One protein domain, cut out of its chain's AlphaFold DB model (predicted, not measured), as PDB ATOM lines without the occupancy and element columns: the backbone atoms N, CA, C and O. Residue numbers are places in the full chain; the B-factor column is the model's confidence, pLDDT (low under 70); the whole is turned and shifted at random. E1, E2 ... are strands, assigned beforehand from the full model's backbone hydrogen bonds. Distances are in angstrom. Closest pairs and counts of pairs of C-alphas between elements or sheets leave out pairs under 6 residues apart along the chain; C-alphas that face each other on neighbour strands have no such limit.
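This is residues 211 to 237 and 272 to 355 of the 364 residues of an uncharacterized protein of Bacteroides sp. An51A (UniProt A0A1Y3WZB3). The domain is a sandwich, two twisted sheets of four strands face to face, E4 E1 E7 E8 in the one and E3 E2 E5 E6 in the other, with the strands of the one at 35 degrees to those of the other. At the side where the edge strands E3 and E4 lie, the long link of residues 276 to 287 passes from one sheet to the other, and at the opposite side the edge strands E6 and E8 are near each other. The printed part has 111 residues with no named helix and eight named strands, E1 to E8 in order along the chain, and its class is all strand. The sheet of order E4, E1, E7, E8 is mixed; the sheet of order E3, E2, E5, E6 is antiparallel throughout. The whole is compact, with a radius of gyration of the C-alphas of 13.8 A, and spans 39 by 26 by 20 A.

In the mixed sheet, E7 is residues 333 to 343, 31.6 A from first to last C-alpha. E1 is residues 211 to 218, 23.2 A long, and begins at C-alpha 211 at (-14.336, 47.464, 43.755). E4 is residues 288 to 294. E8 is residues 346 to 354, 24.9 A long, and ends at C-alpha 354 at (-17.575, 39.065, 53.866). In the other sheet, E5 is residues 304 to 312, 24.3 A long, and E6 is residues 315 to 323, 26.0 A long. E2 is residues 225 to 235, 23.4 A long, and bends by 79 degrees at residue 229. E3 is the four residues 272 to 275, with C-alpha 272 at (-21.571, 59.224, 46.116).

In the mixed sheet the inner strands E1 and E7 are parallel, at 20 degrees; N 215 and O 336 are 2.8 A apart, within hydrogen-bond range. E4 is antiparallel to E1, at 165 degrees, with N 214 and O 290 at 2.8 A. E8 is antiparallel to E7, at 157 degrees, and the two form a hairpin, with N 341 and O 348 at 2.8 A. In the second sheet the inner strands E2 and E5 are antiparallel, at 167 degrees, with N 226 and O 311 at 3.0 A before the bend of E2 and N 233 and O 307 at 2.8 A after it. E5 and E6 form an antiparallel hairpin at 160 degrees, with N 308 and O 319 at 2.8 A. E3 is antiparallel to E2, at 159 degrees, with N 273 and O 234 at 2.9 A. Between the sheets, the closest C-alphas of E3 and E4 are those of Leu 275 and Ile 292, 6.3 A apart. The closest C-alphas of E2 and E4 are those of Glu 226 and Leu 288, 7.4 A apart. E1 and E5 are near each other, with 5 pairs of C-alphas within 10 A. E5 and E8 are apart, but only just, at 8.2 A, and E3 and E8 are apart.

The C-alphas of His 330 and Asp 344 are the two farthest apart, at 42.4 A. Residues 238 to 271 are not printed, and C-alphas 237 and 272 are 5.9 A apart across this cut, which lies in the link from E2 to E3. The link from E3 to E4 is long, and its residues 281 to 282 pair antiparallel with residues 288 to 289 of E4. Residues 297 to 298 pair antiparallel with residues 327 to 328. The links E5 to E6 and E7 to E8 are tight. The mean pLDDT of the printed part is 84.3; residue 325 and residues 344 to 355 are under 70, and E8 has a mean of 51.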
ATOM      1  N   ARG A 211     -13.126  47.991  44.399       87.19
ATOM      2  CA  ARG A 211     -14.336  47.464  43.755       87.19
ATOM      3  C   ARG A 211     -15.351  47.041  44.805       87.19
ATOM      4  O   ARG A 211     -15.009  46.303  45.721       87.19
ATOM      5  N   PHE A 212     -16.590  47.488  44.678       88.62
ATOM      6  CA  PHE A 212     -17.709  46.938  45.440       88.62
ATOM      7  C   PHE A 212     -18.386  45.892  44.570       88.62
ATOM      8  O   PHE A 212     -18.691  46.187  43.419       88.62
ATOM      9  N   THR A 213     -18.610  44.694  45.099       87.31
ATOM     10  CA  THR A 213     -19.373  43.647  44.407       87.31
ATOM     11  C   THR A 213     -20.601  43.292  45.230       87.31
ATOM     12  O   THR A 213     -20.549  43.261  46.459       87.31
ATOM     13  N   PHE A 214     -21.715  43.050  44.554       86.88
ATOM     14  CA  PHE A 214     -23.002  42.767  45.163       86.88
ATOM     15  C   PHE A 214     -23.544  41.463  44.600       86.88
ATOM     16  O   PHE A 214     -23.664  41.317  43.388       86.88
ATOM     17  N   THR A 215     -23.926  40.563  45.496       88.75
ATOM     18  CA  THR A 215     -24.685  39.355  45.187       88.75
ATOM     19  C   THR A 215     -25.863  39.293  46.147       88.75
ATOM     20  O   THR A 215     -25.682  39.265  47.363       88.75
ATOM     21  N   ILE A 216     -27.086  39.319  45.622       89.62
ATOM     22  CA  ILE A 216     -28.313  39.383  46.420       89.62
ATOM     23  C   ILE A 216     -29.193  38.188  46.074       89.62
ATOM     24  O   ILE A 216     -29.818  38.129  45.019       89.62
ATOM     25  N   HIS A 217     -29.257  37.232  46.990       89.56
ATOM     26  CA  HIS A 217     -29.987  35.986  46.857       89.56
ATOM     27  C   HIS A 217     -31.436  36.095  47.335       89.56
ATOM     28  O   HIS A 217     -31.766  36.781  48.312       89.56
ATOM     29  N   LYS A 218     -32.303  35.307  46.693       90.12
ATOM     30  CA  LYS A 218     -33.642  35.003  47.203       90.12
ATOM     31  C   LYS A 218     -33.542  33.998  48.345       90.12
ATOM     32  O   LYS A 218     -33.081  32.874  48.158       90.12
ATOM     33  N   GLY A 219     -34.013  34.399  49.510       85.88
ATOM     34  CA  GLY A 219     -34.213  33.538  50.663       85.88
ATOM     35  C   GLY A 219     -35.651  33.034  50.776       85.88
ATOM     36  O   GLY A 219     -36.446  33.054  49.830       85.88
ATOM     37  N   THR A 220     -35.998  32.565  51.968       87.44
ATOM     38  CA  THR A 220     -37.322  32.032  52.295       87.44
ATOM     39  C   THR A 220     -38.403  33.084  52.053       87.44
ATOM     40  O   THR A 220     -38.260  34.226  52.469       87.44
ATOM     41  N   GLY A 221     -39.500  32.710  51.389       85.38
ATOM     42  CA  GLY A 221     -40.647  33.604  51.164       85.38
ATOM     43  C   GLY A 221     -40.463  34.651  50.054       85.38
ATOM     44  O   GLY A 221     -41.396  35.412  49.786       85.38
ATOM     45  N   VAL A 222     -39.314  34.677  49.371       88.56
ATOM     46  CA  VAL A 222     -39.072  35.547  48.208       88.56
ATOM     47  C   VAL A 222     -39.294  34.774  46.908       88.56
ATOM     48  O   VAL A 222     -38.564  33.843  46.575       88.56
ATOM     49  N   TYR A 223     -40.312  35.176  46.155       90.50
ATOM     50  CA  TYR A 223     -40.688  34.614  44.859       90.50
ATOM     51  C   TYR A 223     -40.117  35.424  43.693       90.50
ATOM     52  O   TYR A 223     -39.662  34.832  42.714       90.50
ATOM     53  N   THR A 224     -40.115  36.757  43.803       93.19
ATOM     54  CA  THR A 224     -39.490  37.659  42.825       93.19
ATOM     55  C   THR A 224     -38.550  38.639  43.515       93.19
ATOM     56  O   THR A 224     -38.823  39.105  44.624       93.19
ATOM     57  N   LEU A 225     -37.433  38.923  42.853       92.19
ATOM     58  CA  LEU A 225     -36.407  39.858  43.287       92.19
ATOM     59  C   LEU A 225     -35.927  40.600  42.040       92.19
ATOM     60  O   LEU A 225     -35.440  39.964  41.112       92.19
ATOM     61  N   GLU A 226     -36.135  41.913  41.994       95.19
ATOM     62  CA  GLU A 226     -35.872  42.728  40.803       95.19
ATOM     63  C   GLU A 226     -35.162  44.031  41.202       95.19
ATOM     64  O   GLU A 226     -35.514  44.623  42.230       95.19
ATOM     65  N   PRO A 227     -34.178  44.512  40.424       94.50
ATOM     66  CA  PRO A 227     -33.562  45.804  40.685       94.50
ATOM     67  C   PRO A 227     -34.562  46.934  40.404       94.50
ATOM     68  O   PRO A 227     -35.313  46.897  39.429       94.50
ATOM     69  N   LEU A 228     -34.572  47.968  41.249       95.69
ATOM     70  CA  LEU A 228     -35.263  49.221  40.923       95.69
ATOM     71  C   LEU A 228     -34.338  50.116  40.098       95.69
ATOM     72  O   LEU A 228     -33.124  50.025  40.232       95.69
ATOM     73  N   GLU A 229     -34.896  51.042  39.315       95.19
ATOM     74  CA  GLU A 229     -34.118  52.003  38.507       95.19
ATOM     75  C   GLU A 229     -33.071  52.763  39.342       95.19
ATOM     76  O   GLU A 229     -31.938  52.944  38.902       95.19
ATOM     77  N   ALA A 230     -33.423  53.114  40.585       94.38
ATOM     78  CA  ALA A 230     -32.531  53.767  41.544       94.38
ATOM     79  C   ALA A 230     -31.295  52.929  41.935       94.38
ATOM     80  O   ALA A 230     -30.334  53.487  42.455       94.38
ATOM     81  N   GLY A 231     -31.321  51.612  41.708       96.31
ATOM     82  CA  GLY A 231     -30.179  50.719  41.873       96.31
ATOM     83  C   GLY A 231     -29.560  50.741  43.271       96.31
ATOM     84  O   GLY A 231     -30.267  50.771  44.286       96.31
ATOM     85  N   ILE A 232     -28.229  50.706  43.318       95.75
ATOM     86  CA  ILE A 232     -27.435  50.721  44.548       95.75
ATOM     87  C   ILE A 232     -26.662  52.035  44.630       95.75
ATOM     88  O   ILE A 232     -25.811  52.309  43.790       95.75
ATOM     89  N   GLU A 233     -26.927  52.834  45.658       96.81
ATOM     90  CA  GLU A 233     -26.172  54.053  45.952       96.81
ATOM     91  C   GLU A 233     -25.109  53.775  47.017       96.81
ATOM     92  O   GLU A 233     -25.383  53.152  48.041       96.81
ATOM     93  N   ILE A 234     -23.897  54.270  46.793       94.50
ATOM     94  CA  ILE A 234     -22.778  54.195  47.726       94.50
ATOM     95  C   ILE A 234     -22.357  55.624  48.052       94.50
ATOM     96  O   ILE A 234     -21.884  56.345  47.181       94.50
ATOM     97  N   SER A 235     -22.517  56.024  49.307       93.88
ATOM     98  CA  SER A 235     -22.339  57.390  49.802       93.88
ATOM     99  C   SER A 235     -21.240  57.463  50.864       93.88
ATOM    100  O   SER A 235     -21.039  56.520  51.625       93.88
ATOM    101  N   GLY A 236     -20.545  58.600  50.966       91.25
ATOM    102  CA  GLY A 236     -19.436  58.778  51.917       91.25
ATOM    103  C   GLY A 236     -18.060  58.431  51.341       91.25
ATOM    104  O   GLY A 236     -17.139  58.138  52.100       91.25
ATOM    105  N   LEU A 237     -17.927  58.430  50.013       92.44
ATOM    106  CA  LEU A 237     -16.701  58.067  49.297       92.44
ATOM    107  C   LEU A 237     -15.695  59.223  49.239       92.44
ATOM    108  O   LEU A 237     -16.006  60.362  49.591       92.44
ATOM    109  N   TRP A 272     -20.819  60.451  46.297       93.12
ATOM    110  CA  TRP A 272     -21.571  59.224  46.116       93.12
ATOM    111  C   TRP A 272     -21.420  58.716  44.688       93.12
ATOM    112  O   TRP A 272     -21.052  59.463  43.781       93.12
ATOM    113  N   VAL A 273     -21.733  57.444  44.500       96.25
ATOM    114  CA  VAL A 273     -21.891  56.828  43.187       96.25
ATOM    115  C   VAL A 273     -23.109  55.919  43.205       96.25
ATOM    116  O   VAL A 273     -23.477  55.389  44.254       96.25
ATOM    117  N   THR A 274     -23.735  55.737  42.049       97.25
ATOM    118  CA  THR A 274     -24.867  54.832  41.883       97.25
ATOM    119  C   THR A 274     -24.517  53.779  40.843       97.25
ATOM    120  O   THR A 274     -24.165  54.135  39.723       97.25
ATOM    121  N   LEU A 275     -24.648  52.503  41.207       97.38
ATOM    122  CA  LEU A 275     -24.789  51.406  40.255       97.38
ATOM    123  C   LEU A 275     -26.267  51.365  39.842       97.38
ATOM    124  O   LEU A 275     -27.104  50.992  40.674       97.38
ATOM    125  N   PRO A 276     -26.633  51.818  38.631       96.88
ATOM    126  CA  PRO A 276     -28.030  51.910  38.229       96.88
ATOM    127  C   PRO A 276     -28.658  50.519  38.112       96.88
ATOM    128  O   PRO A 276     -27.996  49.547  37.761       96.88
ATOM    129  N   GLY A 277     -29.968  50.422  38.346       95.19
ATOM    130  CA  GLY A 277     -30.666  49.132  38.285       95.19
ATOM    131  C   GLY A 277     -30.584  48.433  36.926       95.19
ATOM    132  O   GLY A 277     -30.696  47.215  36.863       95.19
ATOM    133  N   SER A 278     -30.361  49.188  35.846       96.00
ATOM    134  CA  SER A 278     -30.156  48.659  34.493       96.00
ATOM    135  C   SER A 278     -28.826  47.927  34.299       96.00
ATOM    136  O   SER A 278     -28.687  47.213  33.311       96.00
ATOM    137  N   GLU A 279     -27.860  48.133  35.194       95.50
ATOM    138  CA  GLU A 279     -26.543  47.481  35.187       95.50
ATOM    139  C   GLU A 279     -26.464  46.330  36.203       95.50
ATOM    140  O   GLU A 279     -25.424  45.695  36.340       95.50
ATOM    141  N   ILE A 280     -27.564  46.043  36.909       95.75
ATOM    142  CA  ILE A 280     -27.675  44.889  37.800       95.75
ATOM    143  C   ILE A 280     -28.213  43.711  36.991       95.75
ATOM    144  O   ILE A 280     -29.311  43.765  36.431       95.75
ATOM    145  N   GLU A 281     -27.448  42.630  36.957       94.75
ATOM    146  CA  GLU A 281     -27.800  41.411  36.249       94.75
ATOM    147  C   GLU A 281     -28.666  40.508  37.130       94.75
ATOM    148  O   GLU A 281     -28.594  40.526  38.360       94.75
ATOM    149  N   THR A 282     -29.551  39.733  36.502       93.94
ATOM    150  CA  THR A 282     -30.320  38.686  37.181       93.94
ATOM    151  C   THR A 282     -29.833  37.329  36.713       93.94
ATOM    152  O   THR A 282     -30.000  36.956  35.551       93.94
ATOM    153  N   GLU A 283     -29.270  36.583  37.651       92.00
ATOM    154  CA  GLU A 283     -28.747  35.245  37.443       92.00
ATOM    155  C   GLU A 283     -29.862  34.227  37.188       92.00
ATOM    156  O   GLU A 283     -31.041  34.433  37.494       92.00
ATOM    157  N   THR A 284     -29.485  33.059  36.667       90.69
ATOM    158  CA  THR A 284     -30.430  31.969  36.361       90.69
ATOM    159  C   THR A 284     -31.235  31.475  37.569       90.69
ATOM    160  O   THR A 284     -32.357  30.993  37.410       90.69
ATOM    161  N   ASP A 285     -30.675  31.562  38.777       88.50
ATOM    162  CA  ASP A 285     -31.353  31.215  40.032       88.50
ATOM    163  C   ASP A 285     -32.247  32.357  40.565       88.50
ATOM    164  O   ASP A 285     -33.050  32.164  41.487       88.50
ATOM    165  N   GLY A 286     -32.190  33.528  39.925       90.88
ATOM    166  CA  GLY A 286     -32.873  34.760  40.289       90.88
ATOM    167  C   GLY A 286     -32.171  35.562  41.383       90.88
ATOM    168  O   GLY A 286     -32.849  36.353  42.038       90.88
ATOM    169  N   ALA A 287     -30.879  35.326  41.634       90.69
ATOM    170  CA  ALA A 287     -30.039  36.258  42.375       90.69
ATOM    171  C   ALA A 287     -29.747  37.509  41.534       90.69
ATOM    172  O   ALA A 287     -29.735  37.448  40.305       90.69
ATOM    173  N   LEU A 288     -29.522  38.640  42.200       94.19
ATOM    174  CA  LEU A 288     -29.076  39.872  41.557       94.19
ATOM    175  C   LEU A 288     -27.573  40.043  41.751       94.19
ATOM    176  O   LEU A 288     -27.101  39.941  42.885       94.19
ATOM    177  N   THR A 289     -26.849  40.330  40.676       93.38
ATOM    178  CA  THR A 289     -25.400  40.540  40.685       93.38
ATOM    179  C   THR A 289     -25.047  41.881  40.063       93.38
ATOM    180  O   THR A 289     -25.735  42.396  39.185       93.38
ATOM    181  N   GLY A 290     -23.984  42.495  40.558       90.88
ATOM    182  CA  GLY A 290     -23.483  43.741  40.004       90.88
ATOM    183  C   GLY A 290     -22.272  44.228  40.768       90.88
ATOM    184  O   GLY A 290     -21.982  43.776  41.878       90.88
ATOM    185  N   ASP A 291     -21.544  45.161  40.182       92.00
ATOM    186  CA  ASP A 291     -20.355  45.704  40.804       92.00
ATOM    187  C   ASP A 291     -20.083  47.125  40.329       92.00
ATOM    188  O   ASP A 291     -20.636  47.569  39.330       92.00
ATOM    189  N   ILE A 292     -19.259  47.850  41.082       93.69
ATOM    190  CA  ILE A 292     -18.887  49.220  40.742       93.69
ATOM    191  C   ILE A 292     -17.505  49.573  41.292       93.69
ATOM    192  O   ILE A 292     -17.146  49.208  42.418       93.69
ATOM    193  N   GLY A 293     -16.711  50.284  40.490       92.25
ATOM    194  CA  GLY A 293     -15.429  50.841  40.918       92.25
ATOM    195  C   GLY A 293     -15.620  52.055  41.828       92.25
ATOM    196  O   GLY A 293     -16.468  52.905  41.573       92.25
ATOM    197  N   VAL A 294     -14.827  52.171  42.888       92.69
ATOM    198  CA  VAL A 294     -14.812  53.346  43.770       92.69
ATOM    199  C   VAL A 294     -13.380  53.786  44.034       92.69
ATOM    200  O   VAL A 294     -12.460  52.971  44.135       92.69
ATOM    201  N   LEU A 295     -13.179  55.094  44.158       92.56
ATOM    202  CA  LEU A 295     -11.869  55.644  44.472       92.56
ATOM    203  C   LEU A 295     -11.384  55.097  45.824       92.56
ATOM    204  O   LEU A 295     -12.191  54.954  46.755       92.56
ATOM    205  N   PRO A 296     -10.074  54.823  45.977       88.94
ATOM    206  CA  PRO A 296      -9.523  54.450  47.268       88.94
ATOM    207  C   PRO A 296      -9.916  55.475  48.335       88.94
ATOM    208  O   PRO A 296      -9.746  56.672  48.131       88.94
ATOM    209  N   THR A 297     -10.458  55.028  49.469       87.62
ATOM    210  CA  THR A 297     -11.060  55.913  50.481       87.62
ATOM    211  C   THR A 297     -10.683  55.484  51.903       87.62
ATOM    212  O   THR A 297     -10.812  54.319  52.286       87.62
ATOM    213  N   LEU A 298     -10.280  56.445  52.739       83.19
ATOM    214  CA  LEU A 298     -10.124  56.259  54.183       83.19
ATOM    215  C   LEU A 298     -11.503  56.295  54.862       83.19
ATOM    216  O   LEU A 298     -12.095  57.367  54.986       83.19
ATOM    217  N   THR A 299     -11.987  55.149  55.356       76.50
ATOM    218  CA  THR A 299     -13.327  55.028  55.976       76.50
ATOM    219  C   THR A 299     -13.307  54.744  57.487       76.50
ATOM    220  O   THR A 299     -14.335  54.468  58.098       76.50
ATOM    221  N   MET A 300     -12.140  54.862  58.132       71.31
ATOM    222  CA  MET A 300     -11.969  54.574  59.569       71.31
ATOM    223  C   MET A 300     -12.762  55.510  60.492       71.31
ATOM    224  O   MET A 300     -13.203  55.094  61.558       71.31
ATOM    225  N   SER A 301     -12.927  56.779  60.114       71.50
ATOM    226  CA  SER A 301     -13.596  57.796  60.947       71.50
ATOM    227  C   SER A 301     -14.910  58.305  60.353       71.50
ATOM    228  O   SER A 301     -15.639  59.044  61.012       71.50
ATOM    229  N   THR A 302     -15.217  57.912  59.118       78.19
ATOM    230  CA  THR A 302     -16.416  58.300  58.371       78.19
ATOM    231  C   THR A 302     -16.958  57.061  57.662       78.19
ATOM    232  O   THR A 302     -16.265  56.538  56.786       78.19
ATOM    233  N   PRO A 303     -18.150  56.563  58.033       82.00
ATOM    234  CA  PRO A 303     -18.695  55.359  57.421       82.00
ATOM    235  C   PRO A 303     -19.097  55.620  55.969       82.00
ATOM    236  O   PRO A 303     -19.607  56.695  55.646       82.00
ATOM    237  N   VAL A 304     -18.927  54.606  55.124       88.62
ATOM    238  CA  VAL A 304     -19.543  54.547  53.796       88.62
ATOM    239  C   VAL A 304     -20.910  53.890  53.934       88.62
ATOM    240  O   VAL A 304     -21.035  52.823  54.529       88.62
ATOM    241  N   ALA A 305     -21.950  54.538  53.423       90.12
ATOM    242  CA  ALA A 305     -23.304  54.006  53.416       90.12
ATOM    243  C   ALA A 305     -23.598  53.370  52.059       90.12
ATOM    244  O   ALA A 305     -23.367  53.992  51.030       90.12
ATOM    245  N   VAL A 306     -24.136  52.156  52.064       91.12
ATOM    246  CA  VAL A 306     -24.609  51.466  50.862       91.12
ATOM    247  C   VAL A 306     -26.117  51.313  50.981       91.12
ATOM    248  O   VAL A 306     -26.606  50.674  51.915       91.12
ATOM    249  N   LEU A 307     -26.843  51.910  50.045       93.31
ATOM    250  CA  LEU A 307     -28.293  51.940  49.979       93.31
ATOM    251  C   LEU A 307     -28.762  51.147  48.761       93.31
ATOM    252  O   LEU A 307     -28.516  51.541  47.627       93.31
ATOM    253  N   ILE A 308     -29.452  50.037  48.989       90.56
ATOM    254  CA  ILE A 308     -29.902  49.131  47.934       90.56
ATOM    255  C   ILE A 308     -31.402  49.294  47.726       90.56
ATOM    256  O   ILE A 308     -32.178  49.134  48.671       90.56
ATOM    257  N   ASN A 309     -31.804  49.570  46.485       92.88
ATOM    258  CA  ASN A 309     -33.194  49.740  46.079       92.88
ATOM    259  C   ASN A 309     -33.620  48.578  45.171       92.88
ATOM    260  O   ASN A 309     -33.104  48.412  44.066       92.88
ATOM    261  N   MET A 310     -34.588  47.780  45.621       91.75
ATOM    262  CA  MET A 310     -35.049  46.575  44.919       91.75
ATOM    263  C   MET A 310     -36.553  46.355  45.115       91.75
ATOM    264  O   MET A 310     -37.132  46.823  46.093       91.75
ATOM    265  N   ALA A 311     -37.200  45.627  44.211       92.94
ATOM    266  CA  ALA A 311     -38.552  45.125  44.410       92.94
ATOM    267  C   ALA A 311     -38.495  43.677  44.913       92.94
ATOM    268  O   ALA A 311     -37.965  42.794  44.242       92.94
ATOM    269  N   VAL A 312     -39.075  43.430  46.087       90.56
ATOM    270  CA  VAL A 312     -39.196  42.091  46.678       90.56
ATOM    271  C   VAL A 312     -40.654  41.675  46.575       90.56
ATOM    272  O   VAL A 312     -41.528  42.351  47.116       90.56
ATOM    273  N   ASN A 313     -40.948  40.593  45.852       91.44
ATOM    274  CA  ASN A 313     -42.324  40.165  45.563       91.44
ATOM    275  C   ASN A 313     -43.191  41.285  44.947       91.44
ATOM    276  O   ASN A 313     -44.383  41.394  45.236       91.44
ATOM    277  N   GLY A 314     -42.581  42.152  44.129       89.50
ATOM    278  CA  GLY A 314     -43.235  43.312  43.511       89.50
ATOM    279  C   GLY A 314     -43.416  44.528  44.431       89.50
ATOM    280  O   GLY A 314     -44.009  45.518  44.006       89.50
ATOM    281  N   VAL A 315     -42.916  44.487  45.671       89.19
ATOM    282  CA  VAL A 315     -42.967  45.609  46.620       89.19
ATOM    283  C   VAL A 315     -41.629  46.360  46.616       89.19
ATOM    284  O   VAL A 315     -40.612  45.777  47.008       89.19
ATOM    285  N   PRO A 316     -41.598  47.647  46.216       91.62
ATOM    286  CA  PRO A 316     -40.398  48.473  46.304       91.62
ATOM    287  C   PRO A 316     -39.900  48.566  47.745       91.62
ATOM    288  O   PRO A 316     -40.640  48.964  48.645       91.62
ATOM    289  N   THR A 317     -38.644  48.197  47.952       86.19
ATOM    290  CA  THR A 317     -38.009  48.088  49.261       86.19
ATOM    291  C   THR A 317     -36.607  48.686  49.209       86.19
ATOM    292  O   THR A 317     -35.929  48.641  48.181       86.19
ATOM    293  N   GLN A 318     -36.179  49.265  50.330       87.31
ATOM    294  CA  GLN A 318     -34.874  49.891  50.475       87.31
ATOM    295  C   GLN A 318     -34.165  49.346  51.714       87.31
ATOM    296  O   GLN A 318     -34.767  49.237  52.785       87.31
ATOM    297  N   TYR A 319     -32.877  49.055  51.568       85.56
ATOM    298  CA  TYR A 319     -32.012  48.589  52.644       85.56
ATOM    299  C   TYR A 319     -30.755  49.428  52.710       85.56
ATOM    300  O   TYR A 319     -30.193  49.776  51.678       85.56
ATOM    301  N   MET A 320     -30.294  49.712  53.921       85.75
ATOM    302  CA  MET A 320     -29.043  50.419  54.139       85.75
ATOM    303  C   MET A 320     -28.101  49.546  54.952       85.75
ATOM    304  O   MET A 320     -28.493  48.987  55.977       85.75
ATOM    305  N   THR A 321     -26.847  49.488  54.529       83.94
ATOM    306  CA  THR A 321     -25.757  48.986  55.354       83.94
ATOM    307  C   THR A 321     -24.663  50.036  55.472       83.94
ATOM    308  O   THR A 321     -24.525  50.904  54.611       83.94
ATOM    309  N   LEU A 322     -23.901  49.972  56.559       83.25
ATOM    310  CA  LEU A 322     -22.757  50.843  56.781       83.25
ATOM    311  C   LEU A 322     -21.484  50.009  56.712       83.25
ATOM    312  O   LEU A 322     -21.408  48.918  57.271       83.25
ATOM    313  N   VAL A 323     -20.492  50.560  56.034       78.50
ATOM    314  CA  VAL A 323     -19.130  50.061  55.943       78.50
ATOM    315  C   VAL A 323     -18.279  51.002  56.786       78.50
ATOM    316  O   VAL A 323     -18.095  52.171  56.443       78.50
ATOM    317  N   ASN A 324     -17.821  50.522  57.936       72.75
ATOM    318  CA  ASN A 324     -16.999  51.266  58.884       72.75
ATOM    319  C   ASN A 324     -15.720  50.487  59.215       72.75
ATOM    320  O   ASN A 324     -15.579  49.327  58.841       72.75
ATOM    321  N   GLU A 325     -14.777  51.158  59.886       66.50
ATOM    322  CA  GLU A 325     -13.543  50.552  60.425       66.50
ATOM    323  C   GLU A 325     -12.670  49.829  59.382       66.50
ATOM    324  O   GLU A 325     -11.825  49.001  59.711       66.50
ATOM    325  N   THR A 326     -12.831  50.194  58.110       71.19
ATOM    326  CA  THR A 326     -12.057  49.656  56.994       71.19
ATOM    327  C   THR A 326     -11.401  50.779  56.188       71.19
ATOM    328  O   THR A 326     -11.651  51.973  56.397       71.19
ATOM    329  N   HIS A 327     -10.509  50.401  55.283       82.25
ATOM    330  CA  HIS A 327      -9.972  51.258  54.232       82.25
ATOM    331  C   HIS A 327     -10.369  50.643  52.901       82.25
ATOM    332  O   HIS A 327     -10.190  49.439  52.728       82.25
ATOM    333  N   LEU A 328     -10.867  51.461  51.973       84.94
ATOM    334  CA  LEU A 328     -11.103  51.057  50.593       84.94
ATOM    335  C   LEU A 328      -9.788  51.216  49.833       84.94
ATOM    336  O   LEU A 328      -9.384  52.331  49.517       84.94
ATOM    337  N   LEU A 329      -9.082  50.112  49.618       83.25
ATOM    338  CA  LEU A 329      -7.763  50.078  48.998       83.25
ATOM    339  C   LEU A 329      -7.898  49.749  47.511       83.25
ATOM    340  O   LEU A 329      -8.786  48.998  47.109       83.25
ATOM    341  N   HIS A 330      -6.992  50.293  46.703       83.56
ATOM    342  CA  HIS A 330      -6.890  49.927  45.293       83.56
ATOM    343  C   HIS A 330      -6.643  48.420  45.117       83.56
ATOM    344  O   HIS A 330      -6.094  47.769  46.008       83.56
ATOM    345  N   ALA A 331      -7.063  47.875  43.974       82.38
ATOM    346  CA  ALA A 331      -6.930  46.456  43.629       82.38
ATOM    347  C   ALA A 331      -7.599  45.470  44.603       82.38
ATOM    348  O   ALA A 331      -7.278  44.279  44.593       82.38
ATOM    349  N   ARG A 332      -8.538  45.945  45.434       81.06
ATOM    350  CA  ARG A 332      -9.307  45.108  46.363       81.06
ATOM    351  C   ARG A 332     -10.796  45.143  46.067       81.06
ATOM    352  O   ARG A 332     -11.353  46.198  45.753       81.06
ATOM    353  N   SER A 333     -11.424  43.989  46.260       80.62
ATOM    354  CA  SER A 333     -12.871  43.809  46.169       80.62
ATOM    355  C   SER A 333     -13.495  43.746  47.564       80.62
ATOM    356  O   SER A 333     -12.994  43.053  48.451       80.62
ATOM    357  N   TYR A 334     -14.596  44.467  47.746       82.00
ATOM    358  CA  TYR A 334     -15.406  44.526  48.958       82.00
ATOM    359  C   TYR A 334     -16.759  43.905  48.630       82.00
ATOM    360  O   TYR A 334     -17.568  44.504  47.918       82.00
ATOM    361  N   ASN A 335     -16.966  42.679  49.104       82.62
ATOM    362  CA  ASN A 335     -18.043  41.821  48.624       82.62
ATOM    363  C   ASN A 335     -19.242  41.849  49.579       82.62
ATOM    364  O   ASN A 335     -19.116  41.580  50.779       82.62
ATOM    365  N   PHE A 336     -20.414  42.143  49.029       81.75
ATOM    366  CA  PHE A 336     -21.695  42.166  49.722       81.75
ATOM    367  C   PHE A 336     -22.522  40.969  49.262       81.75
ATOM    368  O   PHE A 336     -23.093  40.997  48.178       81.75
ATOM    369  N   ASP A 337     -22.597  39.938  50.102       83.38
ATOM    370  CA  ASP A 337     -23.388  38.731  49.853       83.38
ATOM    371  C   ASP A 337     -24.625  38.738  50.765       83.38
ATOM    372  O   ASP A 337     -24.544  38.668  51.997       83.38
ATOM    373  N   TRP A 338     -25.787  39.004  50.180       82.75
ATOM    374  CA  TRP A 338     -27.022  39.268  50.911       82.75
ATOM    375  C   TRP A 338     -28.059  38.215  50.584       82.75
ATOM    376  O   TRP A 338     -28.221  37.819  49.440       82.75
ATOM    377  N   THR A 339     -28.840  37.807  51.579       86.19
ATOM    378  CA  THR A 339     -30.017  36.963  51.363       86.19
ATOM    379  C   THR A 339     -31.257  37.668  51.897       86.19
ATOM    380  O   THR A 339     -31.343  37.987  53.086       86.19
ATOM    381  N   VAL A 340     -32.234  37.904  51.022       85.12
ATOM    382  CA  VAL A 340     -33.508  38.548  51.373       85.12
ATOM    383  C   VAL A 340     -34.534  37.480  51.737       85.12
ATOM    384  O   VAL A 340     -34.775  36.574  50.949       85.12
ATOM    385  N   ASN A 341     -35.168  37.584  52.900       82.94
ATOM    386  CA  ASN A 341     -36.222  36.682  53.362       82.94
ATOM    387  C   ASN A 341     -37.530  37.454  53.600       82.94
ATOM    388  O   ASN A 341     -37.528  38.646  53.899       82.94
ATOM    389  N   VAL A 342     -38.662  36.763  53.496       78.56
ATOM    390  CA  VAL A 342     -39.989  37.257  53.871       78.56
ATOM    391  C   VAL A 342     -40.609  36.258  54.840       78.56
ATOM    392  O   VAL A 342     -40.965  35.143  54.452       78.56
ATOM    393  N   GLU A 343     -40.769  36.671  56.092       75.31
ATOM    394  CA  GLU A 343     -41.375  35.878  57.165       75.31
ATOM    395  C   GLU A 343     -42.520  36.676  57.796       75.31
ATOM    396  O   GLU A 343     -42.387  37.868  58.064       75.31
ATOM    397  N   ASP A 344     -43.687  36.049  57.982       69.06
ATOM    398  CA  ASP A 344     -44.887  36.674  58.569       69.06
ATOM    399  C   ASP A 344     -45.313  38.016  57.926       69.06
ATOM    400  O   ASP A 344     -45.882  38.897  58.573       69.06
ATOM    401  N   GLY A 345     -45.050  38.181  56.624       58.34
ATOM    402  CA  GLY A 345     -45.346  39.413  55.882       58.34
ATOM    403  C   GLY A 345     -44.375  40.569  56.157       58.34
ATOM    404  O   GLY A 345     -44.593  41.669  55.651       58.34
ATOM    405  N   GLN A 346     -43.309  40.333  56.924       51.38
ATOM    406  CA  GLN A 346     -42.192  41.252  57.114       51.38
ATOM    407  C   GLN A 346     -41.014  40.810  56.250       51.38
ATOM    408  O   GLN A 346     -40.701  39.624  56.161       51.38
ATOM    409  N   ILE A 347     -40.354  41.773  55.611       60.31
ATOM    410  CA  ILE A 347     -39.152  41.501  54.830       60.31
ATOM    411  C   ILE A 347     -37.945  41.665  55.757       60.31
ATOM    412  O   ILE A 347     -37.736  42.743  56.314       60.31
ATOM    413  N   SER A 348     -37.159  40.608  55.929       55.44
ATOM    414  CA  SER A 348     -35.922  40.598  56.708       55.44
ATOM    415  C   SER A 348     -34.740  40.317  55.783       55.44
ATOM    416  O   SER A 348     -34.823  39.501  54.871       55.44
ATOM    417  N   VAL A 349     -33.618  41.005  55.984       55.97
ATOM    418  CA  VAL A 349     -32.398  40.767  55.199       55.97
ATOM    419  C   VAL A 349     -31.349  40.184  56.119       55.97
ATOM    420  O   VAL A 349     -31.017  40.775  57.145       55.97
ATOM    421  N   VAL A 350     -30.830  39.019  55.743       54.22
ATOM    422  CA  VAL A 350     -29.626  38.462  56.350       54.22
ATOM    423  C   VAL A 350     -28.457  38.972  55.521       54.22
ATOM    424  O   VAL A 350     -28.249  38.550  54.385       54.22
ATOM    425  N   THR A 351     -27.721  39.928  56.077       51.41
ATOM    426  CA  THR A 351     -26.501  40.455  55.466       51.41
ATOM    427  C   THR A 351     -25.320  39.584  55.878       51.41
ATOM    428  O   THR A 351     -24.968  39.564  57.060       51.41
ATOM    429  N   TRP A 352     -24.678  38.909  54.926       44.53
ATOM    430  CA  TRP A 352     -23.342  38.354  55.113       44.53
ATOM    431  C   TRP A 352     -22.345  39.306  54.444       44.53
ATOM    432  O   TRP A 352     -22.035  39.226  53.259       44.53
ATOM    433  N   GLN A 353     -21.855  40.287  55.202       43.09
ATOM    434  CA  GLN A 353     -20.703  41.058  54.741       43.09
ATOM    435  C   GLN A 353     -19.465  40.176  54.906       43.09
ATOM    436  O   GLN A 353     -19.023  39.943  56.031       43.09
ATOM    437  N   ASN A 354     -18.895  39.678  53.808       38.62
ATOM    438  CA  ASN A 354     -17.575  39.065  53.866       38.62
ATOM    439  C   ASN A 354     -16.526  40.180  53.788       38.62
ATOM    440  O   ASN A 354     -16.014  40.507  52.720       38.62
ATOM    441  N   GLN A 355     -16.242  40.801  54.933       39.28
ATOM    442  CA  GLN A 355     -15.006  41.551  55.111       39.28
ATOM    443  C   GLN A 355     -13.926  40.569  55.562       39.28
ATOM    444  O   GLN A 355     -13.833  40.220  56.737       39.28
TER     445      GLN A 355